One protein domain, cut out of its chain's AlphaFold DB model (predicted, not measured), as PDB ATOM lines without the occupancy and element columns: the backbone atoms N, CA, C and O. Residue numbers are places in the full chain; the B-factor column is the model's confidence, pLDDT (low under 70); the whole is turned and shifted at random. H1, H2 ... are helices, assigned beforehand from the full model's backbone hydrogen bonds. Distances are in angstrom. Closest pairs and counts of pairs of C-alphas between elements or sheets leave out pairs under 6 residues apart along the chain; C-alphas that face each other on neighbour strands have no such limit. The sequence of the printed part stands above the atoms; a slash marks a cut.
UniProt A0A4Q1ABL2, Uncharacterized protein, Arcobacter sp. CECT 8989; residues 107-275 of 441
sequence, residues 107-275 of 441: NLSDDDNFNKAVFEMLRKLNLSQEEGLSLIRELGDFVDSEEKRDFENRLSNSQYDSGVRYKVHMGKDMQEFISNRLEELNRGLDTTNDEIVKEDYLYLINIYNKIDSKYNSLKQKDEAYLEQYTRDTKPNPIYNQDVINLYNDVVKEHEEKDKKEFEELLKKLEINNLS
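What this domain is: This is residues 107 to 275 of the 441 residues of an uncharacterized protein of Arcobacter sp. CECT 8989 (UniProt A0A4Q1ABL2). Two groups of helices are joined by loops: on one side the long helix H8 with the short H3 packed on part of it, on the other a long helical hairpin, H5 and H6, with H1 crossing H6 and H2 next to H1. No helix of the H8 and H3 group touches one of the other group; residues 162 to 173, with no named element, run between them through the middle, and residues 256 to 262 of H8 stick out. The printed part has 169 residues with eight named helices, H1 to H8 in order, and no named strand; the class is all helix. It is only just loose, close to compact, with a radius of gyration of the C-alphas of 18.8 A, and spans 59 by 47 by 30 A.

Where its parts are: The longest helix, H8, is residues 241 to 268, 40.2 A from C-alpha 241 at (42.750, 58.367, 125.103) to C-alpha 268 at (58.629, 85.793, 100.441). H3 is residues 145 to 154, 14.3 A, and H4 residues 157 to 161. H6, residues 195 to 221, measures 39.4 A, and H5, residues 174 to 191, 25.8 A. H1, residues 112 to 125, measures 20.0 A from C-alpha 112 at (43.421, 71.367, 137.746). H2 is residues 129 to 140, 16.1 A, and H7 residues 228 to 231.

How they stand to each other: H8 touches H3 with residues 246 to 254 alone; the closest C-alphas, of Phe 151 and Val 250, are 6.2 A apart. These two run opposite ways at a steep tilt of 37 degrees, only just past shallow. H4 is close to H8 but not clearly touching, with the C-alphas of Gln 159 and Val 243 closest at 7.9 A. H5 and H6 form a hairpin and touch, closest at the C-alphas of Leu 189 and Lys 198, 5.6 A, at a shallow tilt of 21 degrees, opposite ways. H6 touches H1 with residues 207 to 219 alone, closest at the C-alphas of Ala 117 and Tyr 215, 5.2 A, at a steep tilt of 48 degrees, opposite ways. H2 is close to H1 but not clearly touching, with the C-alphas of Leu 122 and Gly 132 closest at 7.2 A. H7 touches no helix. Every O i to N i+4 pair is within hydrogen-bond range in H1, H2, H3, H4, H5 and H8; in H6 22 of 23 are, and H7 is too short for such a pair.

The domain as a whole: The C-alphas farthest apart, of Ala 224 and Glu 270, are 60.6 A apart. The printed part has no cut. The link from H4 to H5, 12 residues, is long. The mean pLDDT of the printed part is 85.6; residue 143 and residues 221 to 237 are under 70.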
ATOM      1  N   ASN A 107      43.171  76.936 131.234       88.81
ATOM      2  CA  ASN A 107      43.433  76.306 129.938       88.81
ATOM      3  C   ASN A 107      44.844  75.712 129.825       88.81
ATOM      4  O   ASN A 107      45.108  75.050 128.827       88.81
ATOM      5  N   LEU A 108      45.727  75.912 130.810       91.56
ATOM      6  CA  LEU A 108      47.131  75.494 130.706       91.56
ATOM      7  C   LEU A 108      47.287  73.972 130.633       91.56
ATOM      8  O   LEU A 108      48.059  73.487 129.820       91.56
ATOM      9  N   SER A 109      46.549  73.198 131.425       91.94
ATOM     10  CA  SER A 109      46.587  71.733 131.348       91.94
ATOM     11  C   SER A 109      45.264  71.076 131.727       91.94
ATOM     12  O   SER A 109      44.338  71.732 132.219       91.94
ATOM     13  N   ASP A 110      45.149  69.767 131.504       89.19
ATOM     14  CA  ASP A 110      44.041  68.966 132.034       89.19
ATOM     15  C   ASP A 110      44.199  68.588 133.524       89.19
ATOM     16  O   ASP A 110      43.307  67.944 134.088       89.19
ATOM     17  N   ASP A 111      45.269  69.053 134.184       90.56
ATOM     18  CA  ASP A 111      45.506  68.938 135.626       90.56
ATOM     19  C   ASP A 111      45.114  70.238 136.360       90.56
ATOM     20  O   ASP A 111      45.846  71.232 136.401       90.56
ATOM     21  N   ASP A 112      43.942  70.217 136.999       89.38
ATOM     22  CA  ASP A 112      43.421  71.367 137.746       89.38
ATOM     23  C   ASP A 112      44.324  71.796 138.915       89.38
ATOM     24  O   ASP A 112      44.352  72.982 139.255       89.38
ATOM     25  N   ASN A 113      45.086  70.882 139.524       92.25
ATOM     26  CA  ASN A 113      45.992  71.232 140.615       92.25
ATOM     27  C   ASN A 113      47.193  72.028 140.103       92.25
ATOM     28  O   ASN A 113      47.629  72.967 140.779       92.25
ATOM     29  N   PHE A 114      47.702  71.701 138.912       93.88
ATOM     30  CA  PHE A 114      48.745  72.492 138.256       93.88
ATOM     31  C   PHE A 114      48.224  73.893 137.916       93.88
ATOM     32  O   PHE A 114      48.795  74.892 138.359       93.88
ATOM     33  N   ASN A 115      47.082  73.973 137.231       94.50
ATOM     34  CA  ASN A 115      46.452  75.241 136.851       94.50
ATOM     35  C   ASN A 115      46.192  76.142 138.073       94.50
ATOM     36  O   ASN A 115      46.495  77.339 138.062       94.50
ATOM     37  N   LYS A 116      45.694  75.560 139.169       94.94
ATOM     38  CA  LYS A 116      45.455  76.257 140.439       94.94
ATOM     39  C   LYS A 116      46.745  76.733 141.102       94.94
ATOM     40  O   LYS A 116      46.772  77.828 141.670       94.94
ATOM     41  N   ALA A 117      47.819  75.945 141.032       95.31
ATOM     42  CA  ALA A 117      49.132  76.357 141.523       95.31
ATOM     43  C   ALA A 117      49.667  77.570 140.748       95.31
ATOM     44  O   ALA A 117      50.127  78.529 141.377       95.31
ATOM     45  N   VAL A 118      49.532  77.569 139.418       95.62
ATOM     46  CA  VAL A 118      49.893  78.707 138.558       95.62
ATOM     47  C   VAL A 118      49.049  79.939 138.890       95.62
ATOM     48  O   VAL A 118      49.601  81.014 139.123       95.62
ATOM     49  N   PHE A 119      47.727  79.789 138.998       94.25
ATOM     50  CA  PHE A 119      46.818  80.881 139.355       94.25
ATOM     51  C   PHE A 119      47.192  81.550 140.682       94.25
ATOM     52  O   PHE A 119      47.323  82.775 140.768       94.25
ATOM     53  N   GLU A 120      47.414  80.754 141.729       92.75
ATOM     54  CA  GLU A 120      47.833  81.286 143.023       92.75
ATOM     55  C   GLU A 120      49.222  81.934 142.976       92.75
ATOM     56  O   GLU A 120      49.487  82.871 143.735       92.75
ATOM     57  N   MET A 121      50.118  81.441 142.116       93.06
ATOM     58  CA  MET A 121      51.440  82.029 141.928       93.06
ATOM     59  C   MET A 121      51.345  83.402 141.259       93.06
ATOM     60  O   MET A 121      51.894  84.366 141.793       93.06
ATOM     61  N   LEU A 122      50.586  83.523 140.166       90.56
ATOM     62  CA  LEU A 122      50.348  84.797 139.475       90.56
ATOM     63  C   LEU A 122      49.789  85.856 140.427       90.56
ATOM     64  O   LEU A 122      50.307  86.972 140.493       90.56
ATOM     65  N   ARG A 123      48.811  85.475 141.260       88.12
ATOM     66  CA  ARG A 123      48.227  86.375 142.268       88.12
ATOM     67  C   ARG A 123      49.249  86.890 143.283       88.12
ATOM     68  O   ARG A 123      49.097  87.999 143.784       88.12
ATOM     69  N   LYS A 124      50.266  86.092 143.619       89.31
ATOM     70  CA  LYS A 124      51.327  86.488 144.562       89.31
ATOM     71  C   LYS A 124      52.376  87.387 143.924       89.31
ATOM     72  O   LYS A 124      52.952  88.202 144.640       89.31
ATOM     73  N   LEU A 125      52.654  87.215 142.632       87.25
ATOM     74  CA  LEU A 125      53.645  88.028 141.925       87.25
ATOM     75  C   LEU A 125      53.147  89.450 141.667       87.25
ATOM     76  O   LEU A 125      53.960  90.365 141.678       87.25
ATOM     77  N   ASN A 126      51.832  89.638 141.490       82.50
ATOM     78  CA  ASN A 126      51.236  90.942 141.177       82.50
ATOM     79  C   ASN A 126      51.952  91.625 139.994       82.50
ATOM     80  O   ASN A 126      52.372  92.779 140.077       82.50
ATOM     81  N   LEU A 127      52.122  90.853 138.921       84.06
ATOM     82  CA  LEU A 127      52.793  91.268 137.694       84.06
ATOM     83  C   LEU A 127      51.988  92.332 136.943       84.06
ATOM     84  O   LEU A 127      50.759  92.403 137.064       84.06
ATOM     85  N   SER A 128      52.685  93.131 136.138       83.06
ATOM     86  CA  SER A 128      52.043  93.929 135.090       83.06
ATOM     87  C   SER A 128      51.395  93.028 134.026       83.06
ATOM     88  O   SER A 128      51.667  91.829 133.961       83.06
ATOM     89  N   GLN A 129      50.544  93.596 133.163       80.62
ATOM     90  CA  GLN A 129      49.950  92.882 132.029       80.62
ATOM     91  C   GLN A 129      50.979  92.121 131.196       80.62
ATOM     92  O   GLN A 129      50.758  90.962 130.857       80.62
ATOM     93  N   GLU A 130      52.053  92.806 130.814       80.25
ATOM     94  CA  GLU A 130      53.053  92.289 129.885       80.25
ATOM     95  C   GLU A 130      53.785  91.100 130.504       80.25
ATOM     96  O   GLU A 130      53.799  90.017 129.928       80.25
ATOM     97  N   GLU A 131      54.258  91.263 131.738       84.62
ATOM     98  CA  GLU A 131      54.914  90.203 132.505       84.62
ATOM     99  C   GLU A 131      53.971  89.023 132.785       84.62
ATOM    100  O   GLU A 131      54.384  87.866 132.727       84.62
ATOM    101  N   GLY A 132      52.694  89.290 133.081       87.19
ATOM    102  CA  GLY A 132      51.696  88.248 133.322       87.19
ATOM    103  C   GLY A 132      51.386  87.427 132.071       87.19
ATOM    104  O   GLY A 132      51.264  86.206 132.157       87.19
ATOM    105  N   LEU A 133      51.271  88.079 130.910       82.81
ATOM    106  CA  LEU A 133      51.066  87.403 129.627       82.81
ATOM    107  C   LEU A 133      52.309  86.630 129.186       82.81
ATOM    108  O   LEU A 133      52.165  85.488 128.757       82.81
ATOM    109  N   SER A 134      53.498  87.220 129.330       84.00
ATOM    110  CA  SER A 134      54.775  86.559 129.037       84.00
ATOM    111  C   SER A 134      54.941  85.299 129.897       84.00
ATOM    112  O   SER A 134      55.200  84.219 129.374       84.00
ATOM    113  N   LEU A 135      54.628  85.371 131.199       88.88
ATOM    114  CA  LEU A 135      54.677  84.192 132.069       88.88
ATOM    115  C   LEU A 135      53.637  83.121 131.703       88.88
ATOM    116  O   LEU A 135      53.919  81.931 131.811       88.88
ATOM    117  N   ILE A 136      52.429  83.507 131.283       88.94
ATOM    118  CA  ILE A 136      51.439  82.529 130.805       88.94
ATOM    119  C   ILE A 136      51.914  81.833 129.531       88.94
ATOM    120  O   ILE A 136      51.714  80.628 129.421       88.94
ATOM    121  N   ARG A 137      52.564  82.554 128.611       85.31
ATOM    122  CA  ARG A 137      53.162  81.962 127.406       85.31
ATOM    123  C   ARG A 137      54.304  81.014 127.752       85.31
ATOM    124  O   ARG A 137      54.305  79.899 127.266       85.31
ATOM    125  N   GLU A 138      55.192  81.389 128.670       88.94
ATOM    126  CA  GLU A 138      56.252  80.491 129.165       88.94
ATOM    127  C   GLU A 138      55.683  79.190 129.769       88.94
ATOM    128  O   GLU A 138      56.296  78.128 129.680       88.94
ATOM    129  N   LEU A 139      54.503  79.242 130.397       90.50
ATOM    130  CA  LEU A 139      53.886  78.077 131.042       90.50
ATOM    131  C   LEU A 139      52.970  77.259 130.119       90.50
ATOM    132  O   LEU A 139      52.757  76.072 130.377       90.50
ATOM    133  N   GLY A 140      52.379  77.881 129.102       80.88
ATOM    134  CA  GLY A 140      51.291  77.327 128.296       80.88
ATOM    135  C   GLY A 140      51.447  77.529 126.796       80.88
ATOM    136  O   GLY A 140      50.452  77.400 126.095       80.88
ATOM    137  N   ASP A 141      52.643  77.862 126.320       76.12
ATOM    138  CA  ASP A 141      52.949  78.181 124.923       76.12
ATOM    139  C   ASP A 141      51.992  79.245 124.322       76.12
ATOM    140  O   ASP A 141      51.136  79.844 124.995       76.12
ATOM    141  N   PHE A 142      52.151  79.565 123.036       70.62
ATOM    142  CA  PHE A 142      51.166  80.372 122.318       70.62
ATOM    143  C   PHE A 142      50.004  79.487 121.843       70.62
ATOM    144  O   PHE A 142      50.170  78.627 120.989       70.62
ATOM    145  N   VAL A 143      48.792  79.724 122.356       69.19
ATOM    146  CA  VAL A 143      47.598  78.987 121.902       69.19
ATOM    147  C   VAL A 143      47.012  79.629 120.652       69.19
ATOM    148  O   VAL A 143      46.435  80.722 120.727       69.19
ATOM    149  N   ASP A 144      47.061  78.925 119.519       72.88
ATOM    150  CA  ASP A 144      46.286  79.329 118.351       72.88
ATOM    151  C   ASP A 144      44.780  79.135 118.611       72.88
ATOM    152  O   ASP A 144      44.266  78.054 118.909       72.88
ATOM    153  N   SER A 145      44.037  80.233 118.482       77.12
ATOM    154  CA  SER A 145      42.579  80.226 118.548       77.12
ATOM    155  C   SER A 145      41.931  79.337 117.481       77.12
ATOM    156  O   SER A 145      40.830  78.829 117.721       77.12
ATOM    157  N   GLU A 146      42.579  79.146 116.326       82.12
ATOM    158  CA  GLU A 146      42.106  78.219 115.297       82.12
ATOM    159  C   GLU A 146      42.262  76.769 115.748       82.12
ATOM    160  O   GLU A 146      41.283  76.028 115.693       82.12
ATOM    161  N   GLU A 147      43.430  76.393 116.271       86.69
ATOM    162  CA  GLU A 147      43.687  75.058 116.821       86.69
ATOM    163  C   GLU A 147      42.667  74.696 117.904       86.69
ATOM    164  O   GLU A 147      41.982  73.670 117.825       86.69
ATOM    165  N   LYS A 148      42.470  75.599 118.871       86.38
ATOM    166  CA  LYS A 148      41.463  75.441 119.926       86.38
ATOM    167  C   LYS A 148      40.060  75.216 119.364       86.38
ATOM    168  O   LYS A 148      39.325  74.346 119.840       86.38
ATOM    169  N   ARG A 149      39.665  76.012 118.369       81.62
ATOM    170  CA  ARG A 149      38.347  75.920 117.728       81.62
ATOM    171  C   ARG A 149      38.190  74.602 116.979       81.62
ATOM    172  O   ARG A 149      37.139  73.971 117.082       81.62
ATOM    173  N   ASP A 150      39.198  74.201 116.218       87.81
ATOM    174  CA  ASP A 150      39.160  72.994 115.399       87.81
ATOM    175  C   ASP A 150      39.090  71.747 116.280       87.81
ATOM    176  O   ASP A 150      38.304  70.839 115.994       87.81
ATOM    177  N   PHE A 151      39.811  71.744 117.405       90.62
ATOM    178  CA  PHE A 151      39.659  70.733 118.444       90.62
ATOM    179  C   PHE A 151      38.227  70.695 118.992       90.62
ATOM    180  O   PHE A 151      37.574  69.651 118.920       90.62
ATOM    181  N   GLU A 152      37.704  71.822 119.491       87.25
ATOM    182  CA  GLU A 152      36.365  71.867 120.097       87.25
ATOM    183  C   GLU A 152      35.252  71.485 119.103       87.25
ATOM    184  O   GLU A 152      34.292  70.820 119.491       87.25
ATOM    185  N   ASN A 153      35.394  71.826 117.818       85.19
ATOM    186  CA  ASN A 153      34.442  71.472 116.758       85.19
ATOM    187  C   ASN A 153      34.466  69.984 116.374       85.19
ATOM    188  O   ASN A 153      33.494  69.484 115.802       85.19
ATOM    189  N   ARG A 154      35.571  69.277 116.637       89.75
ATOM    190  CA  ARG A 154      35.723  67.841 116.344       89.75
ATOM    191  C   ARG A 154      35.324  66.952 117.526       89.75
ATOM    192  O   ARG A 154      35.274  65.731 117.365       89.75
ATOM    193  N   LEU A 155      35.012  67.535 118.687       86.44
ATOM    194  CA  LEU A 155      34.476  66.798 119.828       86.44
ATOM    195  C   LEU A 155      33.105  66.197 119.495       86.44
ATOM    196  O   LEU A 155      32.239  66.833 118.896       86.44
ATOM    197  N   SER A 156      32.873  64.963 119.940       84.56
ATOM    198  CA  SER A 156      31.516  64.411 119.963       84.56
ATOM    199  C   SER A 156      30.648  65.164 120.973       84.56
ATOM    200  O   SER A 156      31.150  65.623 122.000       84.56
ATOM    201  N   ASN A 157      29.330  65.191 120.749       77.75
ATOM    202  CA  ASN A 157      28.382  65.784 121.702       77.75
ATOM    203  C   ASN A 157      28.598  65.257 123.130       77.75
ATOM    204  O   ASN A 157      28.610  66.034 124.071       77.75
ATOM    205  N   SER A 158      28.857  63.954 123.296       78.25
ATOM    206  CA  SER A 158      29.121  63.368 124.616       78.25
ATOM    207  C   SER A 158      30.411  63.866 125.271       78.25
ATOM    208  O   SER A 158      30.430  64.054 126.481       78.25
ATOM    209  N   GLN A 159      31.488  64.067 124.503       82.88
ATOM    210  CA  GLN A 159      32.742  64.606 125.046       82.88
ATOM    211  C   GLN A 159      32.561  66.078 125.423       82.88
ATOM    212  O   GLN A 159      32.958  66.499 126.508       82.88
ATOM    213  N   TYR A 160      31.886  66.838 124.563       76.12
ATOM    214  CA  TYR A 160      31.583  68.240 124.809       76.12
ATOM    215  C   TYR A 160      30.724  68.436 126.066       76.12
ATOM    216  O   TYR A 160      31.082  69.233 126.938       76.12
ATOM    217  N   ASP A 161      29.640  67.660 126.175       71.06
ATOM    218  CA  ASP A 161      28.694  67.672 127.299       71.06
ATOM    219  C   ASP A 161      29.358  67.194 128.605       71.06
ATOM    220  O   ASP A 161      28.960  67.605 129.687       71.06
ATOM    221  N   SER A 162      30.412  66.369 128.532       71.88
ATOM    222  CA  SER A 162      31.200  65.987 129.716       71.88
ATOM    223  C   SER A 162      32.168  67.071 130.214       71.88
ATOM    224  O   SER A 162      32.903  66.839 131.171       71.88
ATOM    225  N   GLY A 163      32.189  68.240 129.567       75.19
ATOM    226  CA  GLY A 163      33.051  69.361 129.946       75.19
ATOM    227  C   GLY A 163      34.456  69.319 129.344       75.19
ATOM    228  O   GLY A 163      35.333  70.052 129.801       75.19
ATOM    229  N   VAL A 164      34.700  68.501 128.311       82.75
ATOM    230  CA  VAL A 164      35.981  68.533 127.587       82.75
ATOM    231  C   VAL A 164      36.121  69.883 126.893       82.75
ATOM    232  O   VAL A 164      35.239  70.308 126.140       82.75
ATOM    233  N   ARG A 165      37.232  70.564 127.151       85.06
ATOM    234  CA  ARG A 165      37.611  71.833 126.522       85.06
ATOM    235  C   ARG A 165      39.069  71.749 126.103       85.06
ATOM    236  O   ARG A 165      39.809  70.925 126.631       85.06
ATOM    237  N   TYR A 166      39.482  72.592 125.167       87.56
ATOM    238  CA  TYR A 166      40.890  72.640 124.782       87.56
ATOM    239  C   TYR A 166      41.780  72.976 125.989       87.56
ATOM    240  O   TYR A 166      41.448  73.888 126.757       87.56
ATOM    241  N   LYS A 167      42.900  72.259 126.119       89.69
ATOM    242  CA  LYS A 167      43.978  72.502 127.083       89.69
ATOM    243  C   LYS A 167      45.307  72.499 126.343       89.69
ATOM    244  O   LYS A 167      45.459  71.693 125.431       89.69
ATOM    245  N   VAL A 168      46.248  73.339 126.767       90.06
ATOM    246  CA  VAL A 168      47.589  73.377 126.162       90.06
ATOM    247  C   VAL A 168      48.328  72.081 126.440       90.06
ATOM    248  O   VAL A 168      48.777  71.409 125.528       90.06
ATOM    249  N   HIS A 169      48.429  71.680 127.699       90.44
ATOM    250  CA  HIS A 169      49.109  70.450 128.078       90.44
ATOM    251  C   HIS A 169      48.073  69.374 128.369       90.44
ATOM    252  O   HIS A 169      47.761  69.109 129.526       90.44
ATOM    253  N   MET A 170      47.494  68.791 127.317       89.44
ATOM    254  CA  MET A 170      46.511  67.712 127.448       89.44
ATOM    255  C   MET A 170      47.189  66.343 127.521       89.44
ATOM    256  O   MET A 170      47.915  65.945 126.608       89.44
ATOM    257  N   GLY A 171      46.930  65.595 128.596       84.69
ATOM    258  CA  GLY A 171      47.477  64.250 128.779       84.69
ATOM    259  C   GLY A 171      48.977  64.225 129.089       84.69
ATOM    260  O   GLY A 171      49.585  63.155 129.033       84.69
ATOM    261  N   LYS A 172      49.574  65.381 129.404       87.31
ATOM    262  CA  LYS A 172      50.974  65.491 129.827       87.31
ATOM    263  C   LYS A 172      51.084  65.332 131.343       87.31
ATOM    264  O   LYS A 172      50.238  65.814 132.092       87.31
ATOM    265  N   ASP A 173      52.163  64.704 131.800       89.12
ATOM    266  CA  ASP A 173      52.516  64.696 133.220       89.12
ATOM    267  C   ASP A 173      53.108  66.063 133.597       89.12
ATOM    268  O   ASP A 173      54.180  66.454 133.130       89.12
ATOM    269  N   MET A 174      52.390  66.813 134.436       91.75
ATOM    270  CA  MET A 174      52.809  68.158 134.831       91.75
ATOM    271  C   MET A 174      53.978  68.172 135.806       91.75
ATOM    272  O   MET A 174      54.732  69.145 135.823       91.75
ATOM    273  N   GLN A 175      54.203  67.089 136.550       91.69
ATOM    274  CA  GLN A 175      55.411  66.948 137.355       91.69
ATOM    275  C   GLN A 175      56.635  66.732 136.457       91.69
ATOM    276  O   GLN A 175      57.687  67.334 136.692       91.69
ATOM    277  N   GLU A 176      56.500  65.900 135.420       92.88
ATOM    278  CA  GLU A 176      57.558  65.676 134.429       92.88
ATOM    279  C   GLU A 176      57.865  66.962 133.649       92.88
ATOM    280  O   GLU A 176      59.027  67.352 133.547       92.88
ATOM    281  N   PHE A 177      56.836  67.673 133.183       93.88
ATOM    282  CA  PHE A 177      56.978  68.967 132.506       93.88
ATOM    283  C   PHE A 177      57.765  69.984 133.340       93.88
ATOM    284  O   PHE A 177      58.755  70.536 132.859       93.88
ATOM    285  N   ILE A 178      57.369  70.200 134.603       95.25
ATOM    286  CA  ILE A 178      58.071  71.115 135.515       95.25
ATOM    287  C   ILE A 178      59.530  70.684 135.690       95.25
ATOM    288  O   ILE A 178      60.430  71.522 135.650       95.25
ATOM    289  N   SER A 179      59.769  69.384 135.880       95.75
ATOM    290  CA  SER A 179      61.112  68.845 136.126       95.75
ATOM    291  C   SER A 179      62.030  69.046 134.920       95.75
ATOM    292  O   SER A 179      63.144  69.546 135.081       95.75
ATOM    293  N   ASN A 180      61.545  68.732 133.717       96.62
ATOM    294  CA  ASN A 180      62.289  68.914 132.472       96.62
ATOM    295  C   ASN A 180      62.605  70.395 132.239       96.62
ATOM    296  O   ASN A 180      63.748  70.748 131.949       96.62
ATOM    297  N   ARG A 181      61.623  71.284 132.442       95.50
ATOM    298  CA  ARG A 181      61.840  72.721 132.257       95.50
ATOM    299  C   ARG A 181      62.828  73.291 133.275       95.50
ATOM    300  O   ARG A 181      63.700  74.076 132.910       95.50
ATOM    301  N   LEU A 182      62.763  72.864 134.536       97.62
ATOM    302  CA  LEU A 182      63.763  73.234 135.540       97.62
ATOM    303  C   LEU A 182      65.168  72.752 135.157       97.62
ATOM    304  O   LEU A 182      66.127  73.495 135.358       97.62
ATOM    305  N   GLU A 183      65.319  71.544 134.614       97.81
ATOM    306  CA  GLU A 183      66.616  71.047 134.137       97.81
ATOM    307  C   GLU A 183      67.175  71.926 133.010       97.81
ATOM    308  O   GLU A 183      68.338  72.336 133.060       97.81
ATOM    309  N   GLU A 184      66.341  72.279 132.028       95.44
ATOM    310  CA  GLU A 184      66.720  73.176 130.934       95.44
ATOM    311  C   GLU A 184      67.169  74.550 131.434       95.44
ATOM    312  O   GLU A 184      68.230  75.031 131.021       95.44
ATOM    313  N   LEU A 185      66.395  75.159 132.337       96.81
ATOM    314  CA  LEU A 185      66.698  76.472 132.903       96.81
ATOM    315  C   LEU A 185      67.985  76.445 133.735       96.81
ATOM    316  O   LEU A 185      68.809  77.345 133.603       96.81
ATOM    317  N   ASN A 186      68.201  75.410 134.556       97.38
ATOM    318  CA  ASN A 186      69.440  75.274 135.333       97.38
ATOM    319  C   ASN A 186      70.656  75.078 134.421       97.38
ATOM    320  O   ASN A 186      71.690  75.707 134.629       97.38
ATOM    321  N   ARG A 187      70.534  74.267 133.364       96.44
ATOM    322  CA  ARG A 187      71.605  74.113 132.369       96.44
ATOM    323  C   ARG A 187      71.901  75.434 131.653       96.44
ATOM    324  O   ARG A 187      73.062  75.742 131.399       96.44
ATOM    325  N   GLY A 188      70.866  76.202 131.322       94.25
ATOM    326  CA  GLY A 188      71.008  77.546 130.764       94.25
ATOM    327  C   GLY A 188      71.766  78.478 131.710       94.25
ATOM    328  O   GLY A 188      72.790  79.042 131.329       94.25
ATOM    329  N   LEU A 189      71.342  78.532 132.975       96.12
ATOM    330  CA  LEU A 189      71.993  79.305 134.034       96.12
ATOM    331  C   LEU A 189      73.480  78.946 134.208       96.12
ATOM    332  O   LEU A 189      74.312  79.839 134.351       96.12
ATOM    333  N   ASP A 190      73.816  77.655 134.169       95.00
ATOM    334  CA  ASP A 190      75.188  77.159 134.336       95.00
ATOM    335  C   ASP A 190      76.103  77.481 133.143       95.00
ATOM    336  O   ASP A 190      77.330  77.446 133.271       95.00
ATOM    337  N   THR A 191      75.527  77.750 131.969       92.81
ATOM    338  CA  THR A 191      76.280  77.942 130.718       92.81
ATOM    339  C   THR A 191      76.359  79.395 130.272       92.81
ATOM    340  O   THR A 191      77.292  79.748 129.546       92.81
ATOM    341  N   THR A 192      75.432  80.246 130.715       90.56
ATOM    342  CA  THR A 192      75.444  81.666 130.370       90.56
ATOM    343  C   THR A 192      76.498  82.448 131.161       90.56
ATOM    344  O   THR A 192      76.731  82.228 132.353       90.56
ATOM    345  N   ASN A 193      77.133  83.410 130.491       85.44
ATOM    346  CA  ASN A 193      78.024  84.386 131.121       85.44
ATOM    347  C   ASN A 193      77.386  85.782 131.223       85.44
ATOM    348  O   ASN A 193      78.020  86.686 131.759       85.44
ATOM    349  N   ASP A 194      76.165  85.963 130.716       85.31
ATOM    350  CA  ASP A 194      75.462  87.245 130.716       85.31
ATOM    351  C   ASP A 194      74.681  87.408 132.028       85.31
ATOM    352  O   ASP A 194      73.758  86.649 132.313       85.31
ATOM    353  N   GLU A 195      75.065  88.383 132.854       86.00
ATOM    354  CA  GLU A 195      74.459  88.596 134.175       86.00
ATOM    355  C   GLU A 195      72.966  88.955 134.106       86.00
ATOM    356  O   GLU A 195      72.212  88.513 134.968       86.00
ATOM    357  N   ILE A 196      72.503  89.663 133.065       85.62
ATOM    358  CA  ILE A 196      71.065  89.943 132.897       85.62
ATOM    359  C   ILE A 196      70.319  88.643 132.596       85.62
ATOM    360  O   ILE A 196      69.276  88.360 133.178       85.62
ATOM    361  N   VAL A 197      70.876  87.816 131.714       89.62
ATOM    362  CA  VAL A 197      70.258  86.533 131.351       89.62
ATOM    363  C   VAL A 197      70.260  85.575 132.550       89.62
ATOM    364  O   VAL A 197      69.301  84.829 132.746       89.62
ATOM    365  N   LYS A 198      71.292  85.614 133.406       92.38
ATOM    366  CA  LYS A 198      71.299  84.874 134.680       92.38
ATOM    367  C   LYS A 198      70.153  85.295 135.591       92.38
ATOM    368  O   LYS A 198      69.542  84.424 136.211       92.38
ATOM    369  N   GLU A 199      69.862  86.591 135.689       92.44
ATOM    370  CA  GLU A 199      68.719  87.085 136.463       92.44
ATOM    371  C   GLU A 199      67.395  86.536 135.914       92.44
ATOM    372  O   GLU A 199      66.583  86.041 136.702       92.44
ATOM    373  N   ASP A 200      67.223  86.511 134.590       91.69
ATOM    374  CA  ASP A 200      66.037  85.942 133.935       91.69
ATOM    375  C   ASP A 200      65.897  84.430 134.211       91.69
ATOM    376  O   ASP A 200      64.825  83.959 134.609       91.69
ATOM    377  N   TYR A 201      66.988  83.659 134.104       95.81
ATOM    378  CA  TYR A 201      66.986  82.237 134.470       95.81
ATOM    379  C   TYR A 201      66.627  82.022 135.943       95.81
ATOM    380  O   TYR A 201      65.768  81.197 136.258       95.81
ATOM    381  N   LEU A 202      67.258  82.757 136.861       96.69
ATOM    382  CA  LEU A 202      66.985  82.653 138.298       96.69
ATOM    383  C   LEU A 202      65.535  83.014 138.627       96.69
ATOM    384  O   LEU A 202      64.913  82.368 139.479       96.69
ATOM    385  N   TYR A 203      64.990  84.027 137.955       94.50
ATOM    386  CA  TYR A 203      63.600  84.436 138.089       94.50
ATOM    387  C   TYR A 203      62.647  83.301 137.696       94.50
ATOM    388  O   TYR A 203      61.803  82.912 138.514       94.50
ATOM    389  N   LEU A 204      62.830  82.708 136.512       95.31
ATOM    390  CA  LEU A 204      62.005  81.592 136.047       95.31
ATOM    391  C   LEU A 204      62.173  80.348 136.927       95.31
ATOM    392  O   LEU A 204      61.175  79.786 137.377       95.31
ATOM    393  N   ILE A 205      63.403  79.963 137.280       97.94
ATOM    394  CA  ILE A 205      63.674  78.832 138.188       97.94
ATOM    395  C   ILE A 205      62.931  79.012 139.515       97.94
ATOM    396  O   ILE A 205      62.320  78.078 140.038       97.94
ATOM    397  N   ASN A 206      62.950  80.218 140.084       97.12
ATOM    398  CA  ASN A 206      62.225  80.522 141.314       97.12
ATOM    399  C   ASN A 206      60.703  80.405 141.137       97.12
ATOM    400  O   ASN A 206      60.022  79.932 142.048       97.12
ATOM    401  N   ILE A 207      60.159  80.819 139.991       96.25
ATOM    402  CA  ILE A 207      58.731  80.659 139.689       96.25
ATOM    403  C   ILE A 207      58.363  79.181 139.573       96.25
ATOM    404  O   ILE A 207      57.464  78.739 140.290       96.25
ATOM    405  N   TYR A 208      59.082  78.408 138.758       97.31
ATOM    406  CA  TYR A 208      58.823  76.978 138.583       97.31
ATOM    407  C   TYR A 208      58.930  76.215 139.907       97.31
ATOM    408  O   TYR A 208      58.030  75.450 140.234       97.31
ATOM    409  N   ASN A 209      59.936  76.494 140.743       97.50
ATOM    410  CA  ASN A 209      60.052  75.879 142.073       97.50
ATOM    411  C   ASN A 209      58.866  76.210 142.999       97.50
ATOM    412  O   ASN A 209      58.437  75.376 143.805       97.50
ATOM    413  N   LYS A 210      58.323  77.431 142.920       96.50
ATOM    414  CA  LYS A 210      57.138  77.821 143.700       96.50
ATOM    415  C   LYS A 210      55.870  77.150 143.181       96.50
ATOM    416  O   LYS A 210      55.048  76.742 144.005       96.50
ATOM    417  N   ILE A 211      55.720  77.036 141.860       96.31
ATOM    418  CA  ILE A 211      54.624  76.292 141.228       96.31
ATOM    419  C   ILE A 211      54.707  74.826 141.651       96.31
ATOM    420  O   ILE A 211      53.733  74.323 142.198       96.31
ATOM    421  N   ASP A 212      55.874  74.194 141.526       95.75
ATOM    422  CA  ASP A 212      56.127  72.802 141.919       95.75
ATOM    423  C   ASP A 212      55.748  72.533 143.379       95.75
ATOM    424  O   ASP A 212      54.951  71.647 143.698       95.75
ATOM    425  N   SER A 213      56.249  73.373 144.288       94.75
ATOM    426  CA  SER A 213      55.947  73.266 145.716       94.75
ATOM    427  C   SER A 213      54.444  73.383 145.987       94.75
ATOM    428  O   SER A 213      53.886  72.650 146.811       94.75
ATOM    429  N   LYS A 214      53.768  74.319 145.308       95.06
ATOM    430  CA  LYS A 214      52.332  74.541 145.483       95.06
ATOM    431  C   LYS A 214      51.514  73.397 144.884       95.06
ATOM    432  O   LYS A 214      50.604  72.920 145.564       95.06
ATOM    433  N   TYR A 215      51.857  72.945 143.686       94.19
ATOM    434  CA  TYR A 215      51.236  71.829 142.979       94.19
ATOM    435  C   TYR A 215      51.288  70.548 143.820       94.19
ATOM    436  O   TYR A 215      50.245  69.982 144.156       94.19
ATOM    437  N   ASN A 216      52.473  70.188 144.319       90.62
ATOM    438  CA  ASN A 216      52.661  69.039 145.204       90.62
ATOM    439  C   ASN A 216      51.855  69.148 146.510       90.62
ATOM    440  O   ASN A 216      51.309  68.156 146.998       90.62
ATOM    441  N   SER A 217      51.725  70.356 147.072       90.62
ATOM    442  CA  SER A 217      50.914  70.571 148.278       90.62
ATOM    443  C   SER A 217      49.408  70.400 148.050       90.62
ATOM    444  O   SER A 217      48.696  70.019 148.980       90.62
ATOM    445  N   LEU A 218      48.915  70.708 146.844       88.25
ATOM    446  CA  LEU A 218      47.511  70.524 146.471       88.25
ATOM    447  C   LEU A 218      47.224  69.039 146.249       88.25
ATOM    448  O   LEU A 218      46.322  68.498 146.883       88.25
ATOM    449  N   LYS A 219      48.090  68.355 145.493       82.06
ATOM    450  CA  LYS A 219      47.980  66.914 145.228       82.06
ATOM    451  C   LYS A 219      47.908  66.079 146.516       82.06
ATOM    452  O   LYS A 219      47.077  65.188 146.636       82.06
ATOM    453  N   GLN A 220      48.717  66.415 147.527       74.12
ATOM    454  CA  GLN A 220      48.708  65.728 148.829       74.12
ATOM    455  C   GLN A 220      47.434  65.947 149.661       74.12
ATOM    456  O   GLN A 220      47.137  65.132 150.534       74.12
ATOM    457  N   LYS A 221      46.708  67.056 149.462       67.12
ATOM    458  CA  LYS A 221      45.476  67.351 150.216       67.12
ATOM    459  C   LYS A 221      44.266  66.600 149.683       67.12
ATOM    460  O   LYS A 221      43.363  66.307 150.466       67.12
ATOM    461  N   ASP A 222      44.266  66.299 148.392       59.44
ATOM    462  CA  ASP A 222      43.124  65.702 147.708       59.44
ATOM    463  C   ASP A 222      43.125  64.160 147.762       59.44
ATOM    464  O   ASP A 222      42.149  63.543 147.338       59.44
ATOM    465  N   GLU A 223      44.164  63.513 148.324       53.62
ATOM    466  CA  GLU A 223      44.346  62.053 148.238       53.62
ATOM    467  C   GLU A 223      44.645  61.340 149.575       53.62
ATOM    468  O   GLU A 223      45.413  61.796 150.424       53.62
ATOM    469  N   ALA A 224      44.080  60.136 149.738       55.12
ATOM    470  CA  ALA A 224      44.566  59.152 150.706       55.12
ATOM    471  C   ALA A 224      45.785  58.404 150.123       55.12
ATOM    472  O   ALA A 224      45.762  58.008 148.964       55.12
ATOM    473  N   TYR A 225      46.805  58.117 150.944       50.34
ATOM    474  CA  TYR A 225      48.097  57.491 150.568       50.34
ATOM    475  C   TYR A 225      48.049  56.247 149.642       50.34
ATOM    476  O   TYR A 225      49.061  55.890 149.047       50.34
ATOM    477  N   LEU A 226      46.914  55.541 149.543       45.03
ATOM    478  CA  LEU A 226      46.732  54.362 148.682       45.03
ATOM    479  C   LEU A 226      46.257  54.698 147.255       45.03
ATOM    480  O   LEU A 226      46.447  53.870 146.367       45.03
ATOM    481  N   GLU A 227      45.671  55.877 147.022       47.44
ATOM    482  CA  GLU A 227      45.234  56.321 145.687       47.44
ATOM    483  C   GLU A 227      46.381  56.924 144.862       47.44
ATOM    484  O   GLU A 227      46.399  56.693 143.648       47.44
ATOM    485  N   GLN A 228      47.376  57.547 145.518       45.59
ATOM    486  CA  GLN A 228      48.602  58.095 144.901       45.59
ATOM    487  C   GLN A 228      49.223  57.113 143.894       45.59
ATOM    488  O   GLN A 228      49.305  57.391 142.701       45.59
ATOM    489  N   TYR A 229      49.497  55.875 144.322       39.78
ATOM    490  CA  TYR A 229      50.142  54.855 143.481       39.78
ATOM    491  C   TYR A 229      49.359  54.441 142.221       39.78
ATOM    492  O   TYR A 229      49.929  53.810 141.330       39.78
ATOM    493  N   THR A 230      48.058  54.737 142.139       42.22
ATOM    494  CA  THR A 230      47.199  54.369 140.996       42.22
ATOM    495  C   THR A 230      46.739  55.553 140.146       42.22
ATOM    496  O   THR A 230      46.280  55.330 139.023       42.22
ATOM    497  N   ARG A 231      46.859  56.788 140.656       43.19
ATOM    498  CA  ARG A 231      46.448  58.033 139.984       43.19
ATOM    499  C   ARG A 231      47.596  58.912 139.518       43.19
ATOM    500  O   ARG A 231      47.372  59.672 138.584       43.19
ATOM    501  N   ASP A 232      48.810  58.720 140.032       39.75
ATOM    502  CA  ASP A 232      50.033  59.417 139.596       39.75
ATOM    503  C   ASP A 232      50.374  59.247 138.092       39.75
ATOM    504  O   ASP A 232      51.411  59.707 137.643       39.75
ATOM    505  N   THR A 233      49.526  58.581 137.297       43.19
ATOM    506  CA  THR A 233      49.748  58.276 135.874       43.19
ATOM    507  C   THR A 233      48.495  58.380 134.996       43.19
ATOM    508  O   THR A 233      48.547  57.958 133.838       43.19
ATOM    509  N   LYS A 234      47.344  58.864 135.497       44.56
ATOM    510  CA  LYS A 234      46.115  58.904 134.682       44.56
ATOM    511  C   LYS A 234      45.574  60.322 134.487       44.56
ATOM    512  O   LYS A 234      45.236  60.946 135.491       44.56
ATOM    513  N   PRO A 235      45.425  60.780 133.226       51.50
ATOM    514  CA  PRO A 235      44.793  62.057 132.915       51.50
ATOM    515  C   PRO A 235      43.375  62.112 133.476       51.50
ATOM    516  O   PRO A 235      42.758  61.077 133.781       51.50
ATOM    517  N   ASN A 236      42.862  63.331 133.628       62.56
ATOM    518  CA  ASN A 236      41.501  63.574 134.083       62.56
ATOM    519  C   ASN A 236      40.529  62.668 133.288       62.56
ATOM    520  O   ASN A 236      40.624  62.622 132.063       62.56
ATOM    521  N   PRO A 237      39.612  61.914 133.938       66.31
ATOM    522  CA  PRO A 237      38.819  60.877 133.271       66.31
ATOM    523  C   PRO A 237      38.013  61.348 132.054       66.31
ATOM    524  O   PRO A 237      37.652  60.519 131.217       66.31
ATOM    525  N   ILE A 238      37.718  62.651 131.958       77.19
ATOM    526  CA  ILE A 238      37.034  63.244 130.799       77.19
ATOM    527  C   ILE A 238      37.971  63.390 129.581       77.19
ATOM    528  O   ILE A 238      37.509  63.307 128.446       77.19
ATOM    529  N   TYR A 239      39.285  63.497 129.798       83.50
ATOM    530  CA  TYR A 239      40.351  63.516 128.787       83.50
ATOM    531  C   TYR A 239      40.915  62.108 128.580       83.50
ATOM    532  O   TYR A 239      42.071  61.795 128.860       83.50
ATOM    533  N   ASN A 240      40.051  61.207 128.122       85.50
ATOM    534  CA  ASN A 240      40.449  59.839 127.811       85.50
ATOM    535  C   ASN A 240      41.349  59.768 126.556       85.50
ATOM    536  O   ASN A 240      41.567  60.757 125.860       85.50
ATOM    537  N   GLN A 241      41.838  58.567 126.234       88.00
ATOM    538  CA  GLN A 241      42.750  58.367 125.103       88.00
ATOM    539  C   GLN A 241      42.174  58.839 123.758       88.00
ATOM    540  O   GLN A 241      42.931  59.314 122.920       88.00
ATOM    541  N   ASP A 242      40.859  58.736 123.546       89.56
ATOM    542  CA  ASP A 242      40.235  59.186 122.297       89.56
ATOM    543  C   ASP A 242      40.298  60.714 122.170       89.56
ATOM    544  O   ASP A 242      40.585  61.232 121.091       89.56
ATOM    545  N   VAL A 243      40.082  61.437 123.275       90.56
ATOM    546  CA  VAL A 243      40.226  62.901 123.336       90.56
ATOM    547  C   VAL A 243      41.684  63.311 123.131       90.56
ATOM    548  O   VAL A 243      41.956  64.206 122.337       90.56
ATOM    549  N   ILE A 244      42.622  62.624 123.791       90.75
ATOM    550  CA  ILE A 244      44.061  62.895 123.661       90.75
ATOM    551  C   ILE A 244      44.537  62.650 122.224       90.75
ATOM    552  O   ILE A 244      45.292  63.446 121.679       90.75
ATOM    553  N   ASN A 245      44.078  61.574 121.580       93.50
ATOM    554  CA  ASN A 245      44.412  61.301 120.183       93.50
ATOM    555  C   ASN A 245      43.870  62.395 119.257       93.50
ATOM    556  O   ASN A 245      44.601  62.854 118.387       93.50
ATOM    557  N   LEU A 246      42.628  62.844 119.474       93.44
ATOM    558  CA  LEU A 246      42.057  63.956 118.715       93.44
ATOM    559  C   LEU A 246      42.877  65.240 118.889       93.44
ATOM    560  O   LEU A 246      43.146  65.922 117.906       93.44
ATOM    561  N   TYR A 247      43.262  65.565 120.123       92.38
ATOM    562  CA  TYR A 247      44.117  66.712 120.411       92.38
ATOM    563  C   TYR A 247      45.448  66.614 119.658       92.38
ATOM    564  O   TYR A 247      45.778  67.517 118.898       92.38
ATOM    565  N   ASN A 248      46.148  65.482 119.763       92.62
ATOM    566  CA  ASN A 248      47.422  65.268 119.073       92.62
ATOM    567  C   ASN A 248      47.295  65.357 117.543       92.62
ATOM    568  O   ASN A 248      48.194  65.877 116.887       92.62
ATOM    569  N   ASP A 249      46.197  64.857 116.968       94.94
ATOM    570  CA  ASP A 249      45.933  64.968 115.531       94.94
ATOM    571  C   ASP A 249      45.761  66.438 115.111       94.94
ATOM    572  O   ASP A 249      46.327  66.853 114.101       94.94
ATOM    573  N   VAL A 250      45.024  67.234 115.896       92.69
ATOM    574  CA  VAL A 250      44.803  68.666 115.626       92.69
ATOM    575  C   VAL A 250      46.098  69.467 115.780       92.69
ATOM    576  O   VAL A 250      46.449  70.201 114.858       92.69
ATOM    577  N   VAL A 251      46.840  69.281 116.877       90.31
ATOM    578  CA  VAL A 251      48.148  69.929 117.104       90.31
ATOM    579  C   VAL A 251      49.088  69.643 115.939       90.31
ATOM    580  O   VAL A 251      49.700  70.548 115.387       90.31
ATOM    581  N   LYS A 252      49.165  68.381 115.503       92.12
ATOM    582  CA  LYS A 252      50.031  67.988 114.393       92.12
ATOM    583  C   LYS A 252      49.611  68.622 113.063       92.12
ATOM    584  O   LYS A 252      50.471  68.997 112.269       92.12
ATOM    585  N   GLU A 253      48.310  68.710 112.784       93.00
ATOM    586  CA  GLU A 253      47.798  69.384 111.583       93.00
ATOM    587  C   GLU A 253      48.209  70.869 111.556       93.00
ATOM    588  O   GLU A 253      48.626  71.359 110.500       93.00
ATOM    589  N   HIS A 254      48.144  71.554 112.702       90.94
ATOM    590  CA  HIS A 254      48.576  72.951 112.852       90.94
ATOM    591  C   HIS A 254      50.100  73.096 112.792       90.94
ATOM    592  O   HIS A 254      50.589  73.883 111.992       90.94
ATOM    593  N   GLU A 255      50.869  72.234 113.454       89.81
ATOM    594  CA  GLU A 255      52.337  72.215 113.346       89.81
ATOM    595  C   GLU A 255      52.802  72.027 111.882       89.81
ATOM    596  O   GLU A 255      53.751  72.658 111.405       89.81
ATOM    597  N   GLU A 256      52.126  71.163 111.116       91.88
ATOM    598  CA  GLU A 256      52.400  70.973 109.688       91.88
ATOM    599  C   GLU A 256      51.988  72.176 108.826       91.88
ATOM    600  O   GLU A 256      52.581  72.388 107.759       91.88
ATOM    601  N   LYS A 257      50.955  72.923 109.228       91.25
ATOM    602  CA  LYS A 257      50.527  74.169 108.579       91.25
ATOM    603  C   LYS A 257      51.549  75.269 108.858       91.25
ATOM    604  O   LYS A 257      52.081  75.826 107.900       91.25
ATOM    605  N   ASP A 258      51.939  75.462 110.109       89.88
ATOM    606  CA  ASP A 258      52.906  76.472 110.540       89.88
ATOM    607  C   ASP A 258      54.273  76.269 109.892       89.88
ATOM    608  O   ASP A 258      54.888  77.212 109.395       89.88
ATOM    609  N   LYS A 259      54.735  75.018 109.773       92.88
ATOM    610  CA  LYS A 259      55.959  74.703 109.017       92.88
ATOM    611  C   LYS A 259      55.858  75.103 107.545       92.88
ATOM    612  O   LYS A 259      56.844  75.563 106.969       92.88
ATOM    613  N   LYS A 260      54.692  74.938 106.912       94.31
ATOM    614  CA  LYS A 260      54.483  75.370 105.518       94.31
ATOM    615  C   LYS A 260      54.446  76.889 105.417       94.31
ATOM    616  O   LYS A 260      55.106  77.429 104.533       94.31
ATOM    617  N   GLU A 261      53.730  77.559 106.313       93.00
ATOM    618  CA  GLU A 261      53.637  79.021 106.358       93.00
ATOM    619  C   GLU A 261      55.005  79.662 106.602       93.00
ATOM    620  O   GLU A 261      55.379  80.609 105.910       93.00
ATOM    621  N   PHE A 262      55.814  79.086 107.492       95.19
ATOM    622  CA  PHE A 262      57.189  79.519 107.713       95.19
ATOM    623  C   PHE A 262      58.051  79.355 106.451       95.19
ATOM    624  O   PHE A 262      58.743  80.288 106.050       95.19
ATOM    625  N   GLU A 263      57.974  78.223 105.744       95.31
ATOM    626  CA  GLU A 263      58.691  78.040 104.468       95.31
ATOM    627  C   GLU A 263      58.207  78.998 103.363       95.31
ATOM    628  O   GLU A 263      58.986  79.405 102.494       95.31
ATOM    629  N   GLU A 264      56.928  79.369 103.357       95.31
ATOM    630  CA  GLU A 264      56.391  80.399 102.464       95.31
ATOM    631  C   GLU A 264      56.897  81.795 102.834       95.31
ATOM    632  O   GLU A 264      57.276  82.560 101.939       95.31
ATOM    633  N   LEU A 265      56.991  82.103 104.128       94.75
ATOM    634  CA  LEU A 265      57.584  83.336 104.631       94.75
ATOM    635  C   LEU A 265      59.054  83.451 104.214       94.75
ATOM    636  O   LEU A 265      59.448  84.483 103.673       94.75
ATOM    637  N   LEU A 266      59.844  82.381 104.360       95.75
ATOM    638  CA  LEU A 266      61.238  82.351 103.901       95.75
ATOM    639  C   LEU A 266      61.352  82.671 102.406       95.75
ATOM    640  O   LEU A 266      62.196  83.471 102.008       95.75
ATOM    641  N   LYS A 267      60.473  82.103 101.567       94.69
ATOM    642  CA  LYS A 267      60.441  82.409 100.124       94.69
ATOM    643  C   LYS A 267      60.069  83.862  99.852       94.69
ATOM    644  O   LYS A 267      60.674  84.477  98.981       94.69
ATOM    645  N   LYS A 268      59.083  84.401 100.574       92.69
ATOM    646  CA  LYS A 268      58.629  85.793 100.441       92.69
ATOM    647  C   LYS A 268      59.721  86.793 100.820       92.69
ATOM    648  O   LYS A 268      59.799  87.851 100.206       92.69
ATOM    649  N   LEU A 269      60.542  86.450 101.810       92.56
ATOM    650  CA  LEU A 269      61.682  87.246 102.268       92.56
ATOM    651  C   LEU A 269      62.982  86.936 101.507       92.56
ATOM    652  O   LEU A 269      64.013  87.526 101.802       92.56
ATOM    653  N   GLU A 270      62.943  86.014 100.539       93.31
ATOM    654  CA  GLU A 270      64.103  85.560  99.758       93.31
ATOM    655  C   GLU A 270      65.252  84.973 100.612       93.31
ATOM    656  O   GLU A 270      66.418  84.977 100.213       93.31
ATOM    657  N   ILE A 271      64.925  84.397 101.772       93.31
ATOM    658  CA  ILE A 271      65.884  83.797 102.709       93.31
ATOM    659  C   ILE A 271      66.087  82.317 102.369       93.31
ATOM    660  O   ILE A 271      65.161  81.505 102.413       93.31
ATOM    661  N   ASN A 272      67.325  81.943 102.043       92.50
ATOM    662  CA  ASN A 272      67.688  80.585 101.611       92.50
ATOM    663  C   ASN A 272      68.946  80.017 102.297       92.50
ATOM    664  O   ASN A 272      69.406  78.931 101.945       92.50
ATOM    665  N   ASN A 273      69.489  80.727 103.284       91.69
ATOM    666  CA  ASN A 273      70.770  80.453 103.943       91.69
ATOM    667  C   ASN A 273      70.627  79.908 105.381       91.69
ATOM    668  O   ASN A 273      71.577  79.987 106.164       91.69
ATOM    669  N   LEU A 274      69.454  79.363 105.729       94.94
ATOM    670  CA  LEU A 274      69.187  78.756 107.036       94.94
ATOM    671  C   LEU A 274      69.416  77.240 107.009       94.94
ATOM    672  O   LEU A 274      68.944  76.548 106.100       94.94
ATOM    673  N   SER A 275      70.102  76.714 108.024       94.94
ATOM    674  CA  SER A 275      70.143  75.275 108.303       94.94
ATOM    675  C   SER A 275      68.777  74.770 108.795       94.94
ATOM    676  O   SER A 275      67.905  75.561 109.139       94.94
TER     677      SER A 275